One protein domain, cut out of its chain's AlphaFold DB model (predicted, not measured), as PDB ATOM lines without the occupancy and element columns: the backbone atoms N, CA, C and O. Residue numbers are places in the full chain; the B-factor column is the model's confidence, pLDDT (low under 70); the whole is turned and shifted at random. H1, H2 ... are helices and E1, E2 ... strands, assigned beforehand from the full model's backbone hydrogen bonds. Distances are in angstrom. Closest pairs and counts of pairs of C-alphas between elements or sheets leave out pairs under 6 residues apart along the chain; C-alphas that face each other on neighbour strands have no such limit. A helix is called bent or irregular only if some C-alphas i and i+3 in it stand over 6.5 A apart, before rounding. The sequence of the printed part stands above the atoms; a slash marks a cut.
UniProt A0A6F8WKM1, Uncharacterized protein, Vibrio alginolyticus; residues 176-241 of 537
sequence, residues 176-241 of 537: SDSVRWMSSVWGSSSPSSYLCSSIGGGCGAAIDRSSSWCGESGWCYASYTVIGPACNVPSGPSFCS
ATOM      1  N   SER A 176     299.694 -19.976 122.679       86.88
ATOM      2  CA  SER A 176     298.507 -20.775 122.359       86.88
ATOM      3  C   SER A 176     298.354 -21.963 123.299       86.88
ATOM      4  O   SER A 176     299.348 -22.559 123.707       86.88
ATOM      5  N   ASP A 177     297.110 -22.315 123.602       85.12
ATOM      6  CA  ASP A 177     296.736 -23.458 124.439       85.12
ATOM      7  C   ASP A 177     295.348 -23.968 124.018       85.12
ATOM      8  O   ASP A 177     294.794 -23.529 123.007       85.12
ATOM      9  N   SER A 178     294.797 -24.938 124.739       83.88
ATOM     10  CA  SER A 178     293.511 -25.563 124.453       83.88
ATOM     11  C   SER A 178     292.468 -25.252 125.521       83.88
ATOM     12  O   SER A 178     292.754 -25.189 126.714       83.88
ATOM     13  N   VAL A 179     291.225 -25.076 125.083       83.81
ATOM     14  CA  VAL A 179     290.050 -24.973 125.951       83.81
ATOM     15  C   VAL A 179     289.198 -26.223 125.786       83.81
ATOM     16  O   VAL A 179     289.108 -26.777 124.689       83.81
ATOM     17  N   ARG A 180     288.560 -26.656 126.877       84.50
ATOM     18  CA  ARG A 180     287.593 -27.759 126.883       84.50
ATOM     19  C   ARG A 180     286.229 -27.289 127.381       84.50
ATOM     20  O   ARG A 180     286.168 -26.507 128.328       84.50
ATOM     21  N   TRP A 181     285.154 -27.794 126.788       80.38
ATOM     22  CA  TRP A 181     283.775 -27.537 127.222       80.38
ATOM     23  C   TRP A 181     282.880 -28.757 126.990       80.38
ATOM     24  O   TRP A 181     283.245 -29.670 126.253       80.38
ATOM     25  N   MET A 182     281.709 -28.792 127.626       77.44
ATOM     26  CA  MET A 182     280.708 -29.834 127.385       77.44
ATOM     27  C   MET A 182     279.757 -29.431 126.254       77.44
ATOM     28  O   MET A 182     279.153 -28.357 126.297       77.44
ATOM     29  N   SER A 183     279.565 -30.318 125.278       78.00
ATOM     30  CA  SER A 183     278.652 -30.124 124.149       78.00
ATOM     31  C   SER A 183     277.190 -30.034 124.572       78.00
ATOM     32  O   SER A 183     276.387 -29.436 123.865       78.00
ATOM     33  N   SER A 184     276.837 -30.637 125.710       71.44
ATOM     34  CA  SER A 184     275.493 -30.582 126.291       71.44
ATOM     35  C   SER A 184     275.130 -29.199 126.833       71.44
ATOM     36  O   SER A 184     273.947 -28.897 126.927       71.44
ATOM     37  N   VAL A 185     276.128 -28.381 127.180       64.06
ATOM     38  CA  VAL A 185     275.936 -27.041 127.758       64.06
ATOM     39  C   VAL A 185     276.107 -25.961 126.695       64.06
ATOM     40  O   VAL A 185     275.325 -25.025 126.635       64.06
ATOM     41  N   TRP A 186     277.110 -26.100 125.828       67.00
ATOM     42  CA  TRP A 186     277.499 -25.030 124.904       67.00
ATOM     43  C   TRP A 186     277.406 -25.398 123.417       67.00
ATOM     44  O   TRP A 186     277.829 -24.632 122.552       67.00
ATOM     45  N   GLY A 187     276.873 -26.579 123.106       72.00
ATOM     46  CA  GLY A 187     276.805 -27.099 121.745       72.00
ATOM     47  C   GLY A 187     278.113 -27.729 121.252       72.00
ATOM     48  O   GLY A 187     279.175 -27.650 121.871       72.00
ATOM     49  N   SER A 188     278.024 -28.397 120.101       70.69
ATOM     50  CA  SER A 188     279.118 -29.160 119.479       70.69
ATOM     51  C   SER A 188     280.109 -28.313 118.667       70.69
ATOM     52  O   SER A 188     281.019 -28.845 118.034       70.69
ATOM     53  N   SER A 189     279.950 -26.995 118.664       74.12
ATOM     54  CA  SER A 189     280.860 -26.042 118.026       74.12
ATOM     55  C   SER A 189     281.427 -25.083 119.063       74.12
ATOM     56  O   SER A 189     280.827 -24.911 120.121       74.12
ATOM     57  N   SER A 190     282.564 -24.445 118.758       72.00
ATOM     58  CA  SER A 190     283.142 -23.440 119.655       72.00
ATOM     59  C   SER A 190     282.087 -22.392 120.052       72.00
ATOM     60  O   SER A 190     281.478 -21.798 119.153       72.00
ATOM     61  N   PRO A 191     281.876 -22.144 121.355       67.56
ATOM     62  CA  PRO A 191     280.769 -21.310 121.824       67.56
ATOM     63  C   PRO A 191     280.961 -19.819 121.534       67.56
ATOM     64  O   PRO A 191     279.996 -19.060 121.529       67.56
ATOM     65  N   SER A 192     282.198 -19.380 121.267       76.31
ATOM     66  CA  SER A 192     282.479 -17.996 120.887       76.31
ATOM     67  C   SER A 192     283.748 -17.836 120.037       76.31
ATOM     68  O   SER A 192     284.395 -18.797 119.637       76.31
ATOM     69  N   SER A 193     284.057 -16.600 119.639       80.44
ATOM     70  CA  SER A 193     285.317 -16.224 118.982       80.44
ATOM     71  C   SER A 193     286.431 -15.932 119.983       80.44
ATOM     72  O   SER A 193     287.598 -15.999 119.603       80.44
ATOM     73  N   TYR A 194     286.087 -15.599 121.230       81.25
ATOM     74  CA  TYR A 194     287.042 -15.174 122.251       81.25
ATOM     75  C   TYR A 194     286.785 -15.867 123.590       81.25
ATOM     76  O   TYR A 194     285.667 -16.312 123.862       81.25
ATOM     77  N   LEU A 195     287.824 -15.957 124.418       82.62
ATOM     78  CA  LEU A 195     287.752 -16.404 125.809       82.62
ATOM     79  C   LEU A 195     288.761 -15.663 126.686       82.62
ATOM     80  O   LEU A 195     289.717 -15.074 126.179       82.62
ATOM     81  N   CYS A 196     288.581 -15.753 128.001       80.31
ATOM     82  CA  CYS A 196     289.588 -15.322 128.965       80.31
ATOM     83  C   CYS A 196     290.572 -16.456 129.255       80.31
ATOM     84  O   CYS A 196     290.205 -17.484 129.825       80.31
ATOM     85  N   SER A 197     291.824 -16.298 128.837       77.06
ATOM     86  CA  SER A 197     292.837 -17.335 129.002       77.06
ATOM     87  C   SER A 197     293.372 -17.378 130.430       77.06
ATOM     88  O   SER A 197     293.636 -16.344 131.045       77.06
ATOM     89  N   SER A 198     293.620 -18.589 130.930       69.19
ATOM     90  CA  SER A 198     294.417 -18.815 132.138       69.19
ATOM     91  C   SER A 198     295.896 -18.445 131.952       69.19
ATOM     92  O   SER A 198     296.588 -18.186 132.937       69.19
ATOM     93  N   ILE A 199     296.387 -18.389 130.709       67.62
ATOM     94  CA  ILE A 199     297.720 -17.876 130.377       67.62
ATOM     95  C   ILE A 199     297.738 -16.368 130.639       67.62
ATOM     96  O   ILE A 199     296.858 -15.633 130.193       67.62
ATOM     97  N   GLY A 200     298.734 -15.909 131.400       63.25
ATOM     98  CA  GLY A 200     298.827 -14.509 131.826       63.25
ATOM     99  C   GLY A 200     297.799 -14.105 132.889       63.25
ATOM    100  O   GLY A 200     297.618 -12.918 133.141       63.25
ATOM    101  N   GLY A 201     297.121 -15.073 133.522       63.09
ATOM    102  CA  GLY A 201     296.227 -14.817 134.654       63.09
ATOM    103  C   GLY A 201     294.914 -14.120 134.292       63.09
ATOM    104  O   GLY A 201     294.365 -13.423 135.140       63.09
ATOM    105  N   GLY A 202     294.413 -14.293 133.063       68.69
ATOM    106  CA  GLY A 202     293.181 -13.669 132.566       68.69
ATOM    107  C   GLY A 202     293.451 -12.660 131.453       68.69
ATOM    108  O   GLY A 202     293.120 -11.481 131.585       68.69
ATOM    109  N   CYS A 203     294.092 -13.111 130.375       78.38
ATOM    110  CA  CYS A 203     294.309 -12.328 129.159       78.38
ATOM    111  C   CYS A 203     293.328 -12.773 128.070       78.38
ATOM    112  O   CYS A 203     293.059 -13.965 127.919       78.38
ATOM    113  N   GLY A 204     292.790 -11.830 127.302       82.00
ATOM    114  CA  GLY A 204     291.903 -12.123 126.184       82.00
ATOM    115  C   GLY A 204     292.599 -12.995 125.141       82.00
ATOM    116  O   GLY A 204     293.738 -12.732 124.743       82.00
ATOM    117  N   ALA A 205     291.910 -14.038 124.688       84.06
ATOM    118  CA  ALA A 205     292.392 -14.960 123.671       84.06
ATOM    119  C   ALA A 205     291.347 -15.183 122.577       84.06
ATOM    120  O   ALA A 205     290.150 -15.238 122.847       84.06
ATOM    121  N   ALA A 206     291.810 -15.334 121.337       85.50
ATOM    122  CA  ALA A 206     290.994 -15.691 120.185       85.50
ATOM    123  C   ALA A 206     290.994 -17.208 119.982       85.50
ATOM    124  O   ALA A 206     292.049 -17.839 119.982       85.50
ATOM    125  N   ILE A 207     289.816 -17.794 119.788       85.62
ATOM    126  CA  ILE A 207     289.653 -19.234 119.576       85.62
ATOM    127  C   ILE A 207     289.778 -19.547 118.084       85.62
ATOM    128  O   ILE A 207     289.093 -18.947 117.251       85.62
ATOM    129  N   ASP A 208     290.599 -20.540 117.742       85.31
ATOM    130  CA  ASP A 208     290.618 -21.115 116.404       85.31
ATOM    131  C   ASP A 208     289.433 -22.074 116.243       85.31
ATOM    132  O   ASP A 208     289.443 -23.236 116.646       85.31
ATOM    133  N   ARG A 209     288.365 -21.579 115.627       77.38
ATOM    134  CA  ARG A 209     287.153 -22.375 115.404       77.38
ATOM    135  C   ARG A 209     287.371 -23.545 114.442       77.38
ATOM    136  O   ARG A 209     286.583 -24.485 114.458       77.38
ATOM    137  N   SER A 210     288.416 -23.505 113.614       78.12
ATOM    138  CA  SER A 210     288.724 -24.596 112.685       78.12
ATOM    139  C   SER A 210     289.354 -25.808 113.375       78.12
ATOM    140  O   SER A 210     289.281 -26.913 112.842       78.12
ATOM    141  N   SER A 211     289.896 -25.626 114.585       79.81
ATOM    142  CA  SER A 211     290.458 -26.700 115.410       79.81
ATOM    143  C   SER A 211     289.446 -27.318 116.382       79.81
ATOM    144  O   SER A 211     289.805 -28.179 117.187       79.81
ATOM    145  N   SER A 212     288.178 -26.894 116.312       81.25
ATOM    146  CA  SER A 212     287.119 -27.388 117.191       81.25
ATOM    147  C   SER A 212     286.721 -28.823 116.854       81.25
ATOM    148  O   SER A 212     286.366 -29.124 115.715       81.25
ATOM    149  N   TRP A 213     286.719 -29.700 117.856       83.00
ATOM    150  CA  TRP A 213     286.260 -31.081 117.718       83.00
ATOM    151  C   TRP A 213     285.573 -31.569 118.997       83.00
ATOM    152  O   TRP A 213     285.932 -31.150 120.096       83.00
ATOM    153  N   CYS A 214     284.593 -32.464 118.858       84.44
ATOM    154  CA  CYS A 214     283.847 -33.046 119.977       84.44
ATOM    155  C   CYS A 214     283.879 -34.571 119.911       84.44
ATOM    156  O   CYS A 214     283.634 -35.151 118.854       84.44
ATOM    157  N   GLY A 215     284.185 -35.207 121.040       78.19
ATOM    158  CA  GLY A 215     284.143 -36.660 121.183       78.19
ATOM    159  C   GLY A 215     282.746 -37.183 121.531       78.19
ATOM    160  O   GLY A 215     281.867 -36.431 121.950       78.19
ATOM    161  N   GLU A 216     282.557 -38.501 121.423       73.12
ATOM    162  CA  GLU A 216     281.296 -39.188 121.763       73.12
ATOM    163  C   GLU A 216     280.912 -39.066 123.250       73.12
ATOM    164  O   GLU A 216     279.743 -39.190 123.599       73.12
ATOM    165  N   SER A 217     281.874 -38.759 124.126       76.94
ATOM    166  CA  SER A 217     281.659 -38.501 125.557       76.94
ATOM    167  C   SER A 217     281.007 -37.146 125.863       76.94
ATOM    168  O   SER A 217     280.806 -36.817 127.031       76.94
ATOM    169  N   GLY A 218     280.715 -36.333 124.840       77.38
ATOM    170  CA  GLY A 218     280.138 -34.997 124.994       77.38
ATOM    171  C   GLY A 218     281.147 -33.917 125.395       77.38
ATOM    172  O   GLY A 218     280.754 -32.783 125.647       77.38
ATOM    173  N   TRP A 219     282.445 -34.227 125.443       81.62
ATOM    174  CA  TRP A 219     283.501 -33.232 125.642       81.62
ATOM    175  C   TRP A 219     284.020 -32.702 124.306       81.62
ATOM    176  O   TRP A 219     284.350 -33.471 123.399       81.62
ATOM    177  N   CYS A 220     284.121 -31.381 124.214       83.38
ATOM    178  CA  CYS A 220     284.629 -30.645 123.069       83.38
ATOM    179  C   CYS A 220     285.905 -29.884 123.414       83.38
ATOM    180  O   CYS A 220     286.098 -29.464 124.558       83.38
ATOM    181  N   TYR A 221     286.746 -29.680 122.404       86.50
ATOM    182  CA  TYR A 221     288.040 -29.023 122.522       86.50
ATOM    183  C   TYR A 221     288.280 -28.077 121.349       86.50
ATOM    184  O   TYR A 221     287.841 -28.352 120.234       86.50
ATOM    185  N   ALA A 222     289.019 -26.997 121.589       86.62
ATOM    186  CA  ALA A 222     289.548 -26.105 120.558       86.62
ATOM    187  C   ALA A 222     290.859 -25.480 121.033       86.62
ATOM    188  O   ALA A 222     291.082 -25.340 122.237       86.62
ATOM    189  N   SER A 223     291.713 -25.079 120.097       87.25
ATOM    190  CA  SER A 223     292.884 -24.253 120.397       87.25
ATOM    191  C   SER A 223     292.519 -22.770 120.426       87.25
ATOM    192  O   SER A 223     291.633 -22.319 119.702       87.25
ATOM    193  N   TYR A 224     293.224 -21.997 121.240       87.94
ATOM    194  CA  TYR A 224     293.122 -20.544 121.290       87.94
ATOM    195  C   TYR A 224     294.512 -19.905 121.304       87.94
ATOM    196  O   TYR A 224     295.483 -20.548 121.698       87.94
ATOM    197  N   THR A 225     294.595 -18.633 120.917       88.50
ATOM    198  CA  THR A 225     295.817 -17.819 120.939       88.50
ATOM    199  C   THR A 225     295.564 -16.519 121.697       88.50
ATOM    200  O   THR A 225     294.559 -15.851 121.461       88.50
ATOM    201  N   VAL A 226     296.461 -16.148 122.608       84.31
ATOM    202  CA  VAL A 226     296.366 -14.918 123.409       84.31
ATOM    203  C   VAL A 226     296.597 -13.687 122.525       84.31
ATOM    204  O   VAL A 226     297.551 -13.655 121.752       84.31
ATOM    205  N   ILE A 227     295.726 -12.679 122.647       80.88
ATOM    206  CA  ILE A 227     295.700 -11.467 121.799       80.88
ATOM    207  C   ILE A 227     295.828 -10.146 122.575       80.88
ATOM    208  O   ILE A 227     295.831  -9.084 121.964       80.88
ATOM    209  N   GLY A 228     295.935 -10.185 123.907       62.62
ATOM    210  CA  GLY A 228     296.610  -9.104 124.631       62.62
ATOM    211  C   GLY A 228     295.811  -8.006 125.355       62.62
ATOM    212  O   GLY A 228     296.467  -7.259 126.076       62.62
ATOM    213  N   PRO A 229     294.472  -7.846 125.321       74.75
ATOM    214  CA  PRO A 229     293.835  -7.050 126.369       74.75
ATOM    215  C   PRO A 229     293.594  -7.915 127.611       74.75
ATOM    216  O   PRO A 229     293.221  -9.085 127.511       74.75
ATOM    217  N   ALA A 230     293.795  -7.345 128.799       68.50
ATOM    218  CA  ALA A 230     293.388  -7.992 130.038       68.50
ATOM    219  C   ALA A 230     291.869  -8.221 130.033       68.50
ATOM    220  O   ALA A 230     291.099  -7.348 129.634       68.50
ATOM    221  N   CYS A 231     291.447  -9.390 130.499       70.31
ATOM    222  CA  CYS A 231     290.048  -9.751 130.644       70.31
ATOM    223  C   CYS A 231     289.747 -10.041 132.124       70.31
ATOM    224  O   CYS A 231     290.573 -10.608 132.844       70.31
ATOM    225  N   ASN A 232     288.563  -9.642 132.593       63.59
ATOM    226  CA  ASN A 232     288.153  -9.818 133.983       63.59
ATOM    227  C   ASN A 232     286.843 -10.613 134.045       63.59
ATOM    228  O   ASN A 232     285.768 -10.061 133.831       63.59
ATOM    229  N   VAL A 233     286.941 -11.918 134.296       61.81
ATOM    230  CA  VAL A 233     285.792 -12.828 134.431       61.81
ATOM    231  C   VAL A 233     286.024 -13.815 135.583       61.81
ATOM    232  O   VAL A 233     287.181 -14.104 135.906       61.81
ATOM    233  N   PRO A 234     284.953 -14.335 136.214       52.31
ATOM    234  CA  PRO A 234     285.047 -15.346 137.265       52.31
ATOM    235  C   PRO A 234     285.751 -16.627 136.793       52.31
ATOM    236  O   PRO A 234     285.757 -16.957 135.607       52.31
ATOM    237  N   SER A 235     286.323 -17.379 137.733       43.47
ATOM    238  CA  SER A 235     287.059 -18.622 137.475       43.47
ATOM    239  C   SER A 235     286.206 -19.676 136.740       43.47
ATOM    240  O   SER A 235     285.337 -20.299 137.343       43.47
ATOM    241  N   GLY A 236     286.477 -19.913 135.449       50.12
ATOM    242  CA  GLY A 236     285.804 -20.917 134.606       50.12
ATOM    243  C   GLY A 236     286.066 -20.703 133.100       50.12
ATOM    244  O   GLY A 236     286.614 -19.659 132.732       50.12
ATOM    245  N   PRO A 237     285.720 -21.663 132.208       53.28
ATOM    246  CA  PRO A 237     285.802 -21.457 130.762       53.28
ATOM    247  C   PRO A 237     284.782 -20.391 130.352       53.28
ATOM    248  O   PRO A 237     283.583 -20.642 130.272       53.28
ATOM    249  N   SER A 238     285.279 -19.183 130.138       64.25
ATOM    250  CA  SER A 238     284.479 -17.981 129.948       64.25
ATOM    251  C   SER A 238     284.525 -17.572 128.484       64.25
ATOM    252  O   SER A 238     285.491 -16.973 128.014       64.25
ATOM    253  N   PHE A 239     283.491 -17.955 127.738       73.31
ATOM    254  CA  PHE A 239     283.357 -17.600 126.330       73.31
ATOM    255  C   PHE A 239     282.808 -16.174 126.196       73.31
ATOM    256  O   PHE A 239     281.818 -15.807 126.824       73.31
ATOM    257  N   CYS A 240     283.460 -15.363 125.369       71.50
ATOM    258  CA  CYS A 240     283.220 -13.925 125.281       71.50
ATOM    259  C   CYS A 240     282.967 -13.488 123.848       71.50
ATOM    260  O   CYS A 240     283.626 -13.974 122.929       71.50
ATOM    261  N   SER A 241     282.052 -12.544 123.638       68.94
ATOM    262  CA  SER A 241     281.739 -12.036 122.293       68.94
ATOM    263  C   SER A 241     282.771 -11.024 121.775       68.94
ATOM    264  O   SER A 241     282.808 -10.738 120.578       68.94
TER     265      SER A 241
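Overview. This is residues 176 to 241 of the 537 residues of an uncharacterized protein of Vibrio alginolyticus (UniProt A0A6F8WKM1). A single four-stranded sheet curls like part of a barrel, with the long, bent strand E4 running through it between E1 and the short hairpin E2-E3. A one-turn helix, H1, sits at one end, and the tail after E4 loops back to pair residues 239 to 240 with E2. The 66 printed residues hold E1, H1, E2, E3 and E4 along the chain; the sheet's order is E1, E4, E3, E2, antiparallel throughout. The class is mostly strand, with under half of the residues in named elements; the whole is compact, with a radius of gyration of the C-alphas of 11.2 A, and spans 34 by 23 by 18 A.

Arrangement. E4, residues 219 to 230, bends by 84 degrees at residue 227. Its neighbour E1, residues 176 to 182, is antiparallel at 133 degrees, with N 179 and O 222 2.9 A apart. On E4's other side is E3, residues 203 to 207, with N 206 and O 225 2.8 A apart. E3 forms a hairpin with E2, residues 194 to 197, where N 195 and O 205 are 2.9 A apart. E2, E3 and E4 form a meander, each strand the antiparallel neighbour of the one before. H1, residues 183 to 186, only grazes the strongly twisted sheet; it is too short for an O i to N i+4 pair, and its one O i to N i+3 pair is out of range.

Along the chain. E1 begins at C-alpha 176 (298.507, -20.775, 122.359) and is 20.6 A long. E4 is 27.5 A long and ends at C-alpha 230 (293.388, -7.992, 130.038).

Size, cuts and confidence. The farthest C-alphas, of Glu 216 and Pro 229, are 34.8 A apart. The printed part has no cut. The link E3 to E4 is long. Low-confidence stretches include residues 198 to 202 and 232 to 238.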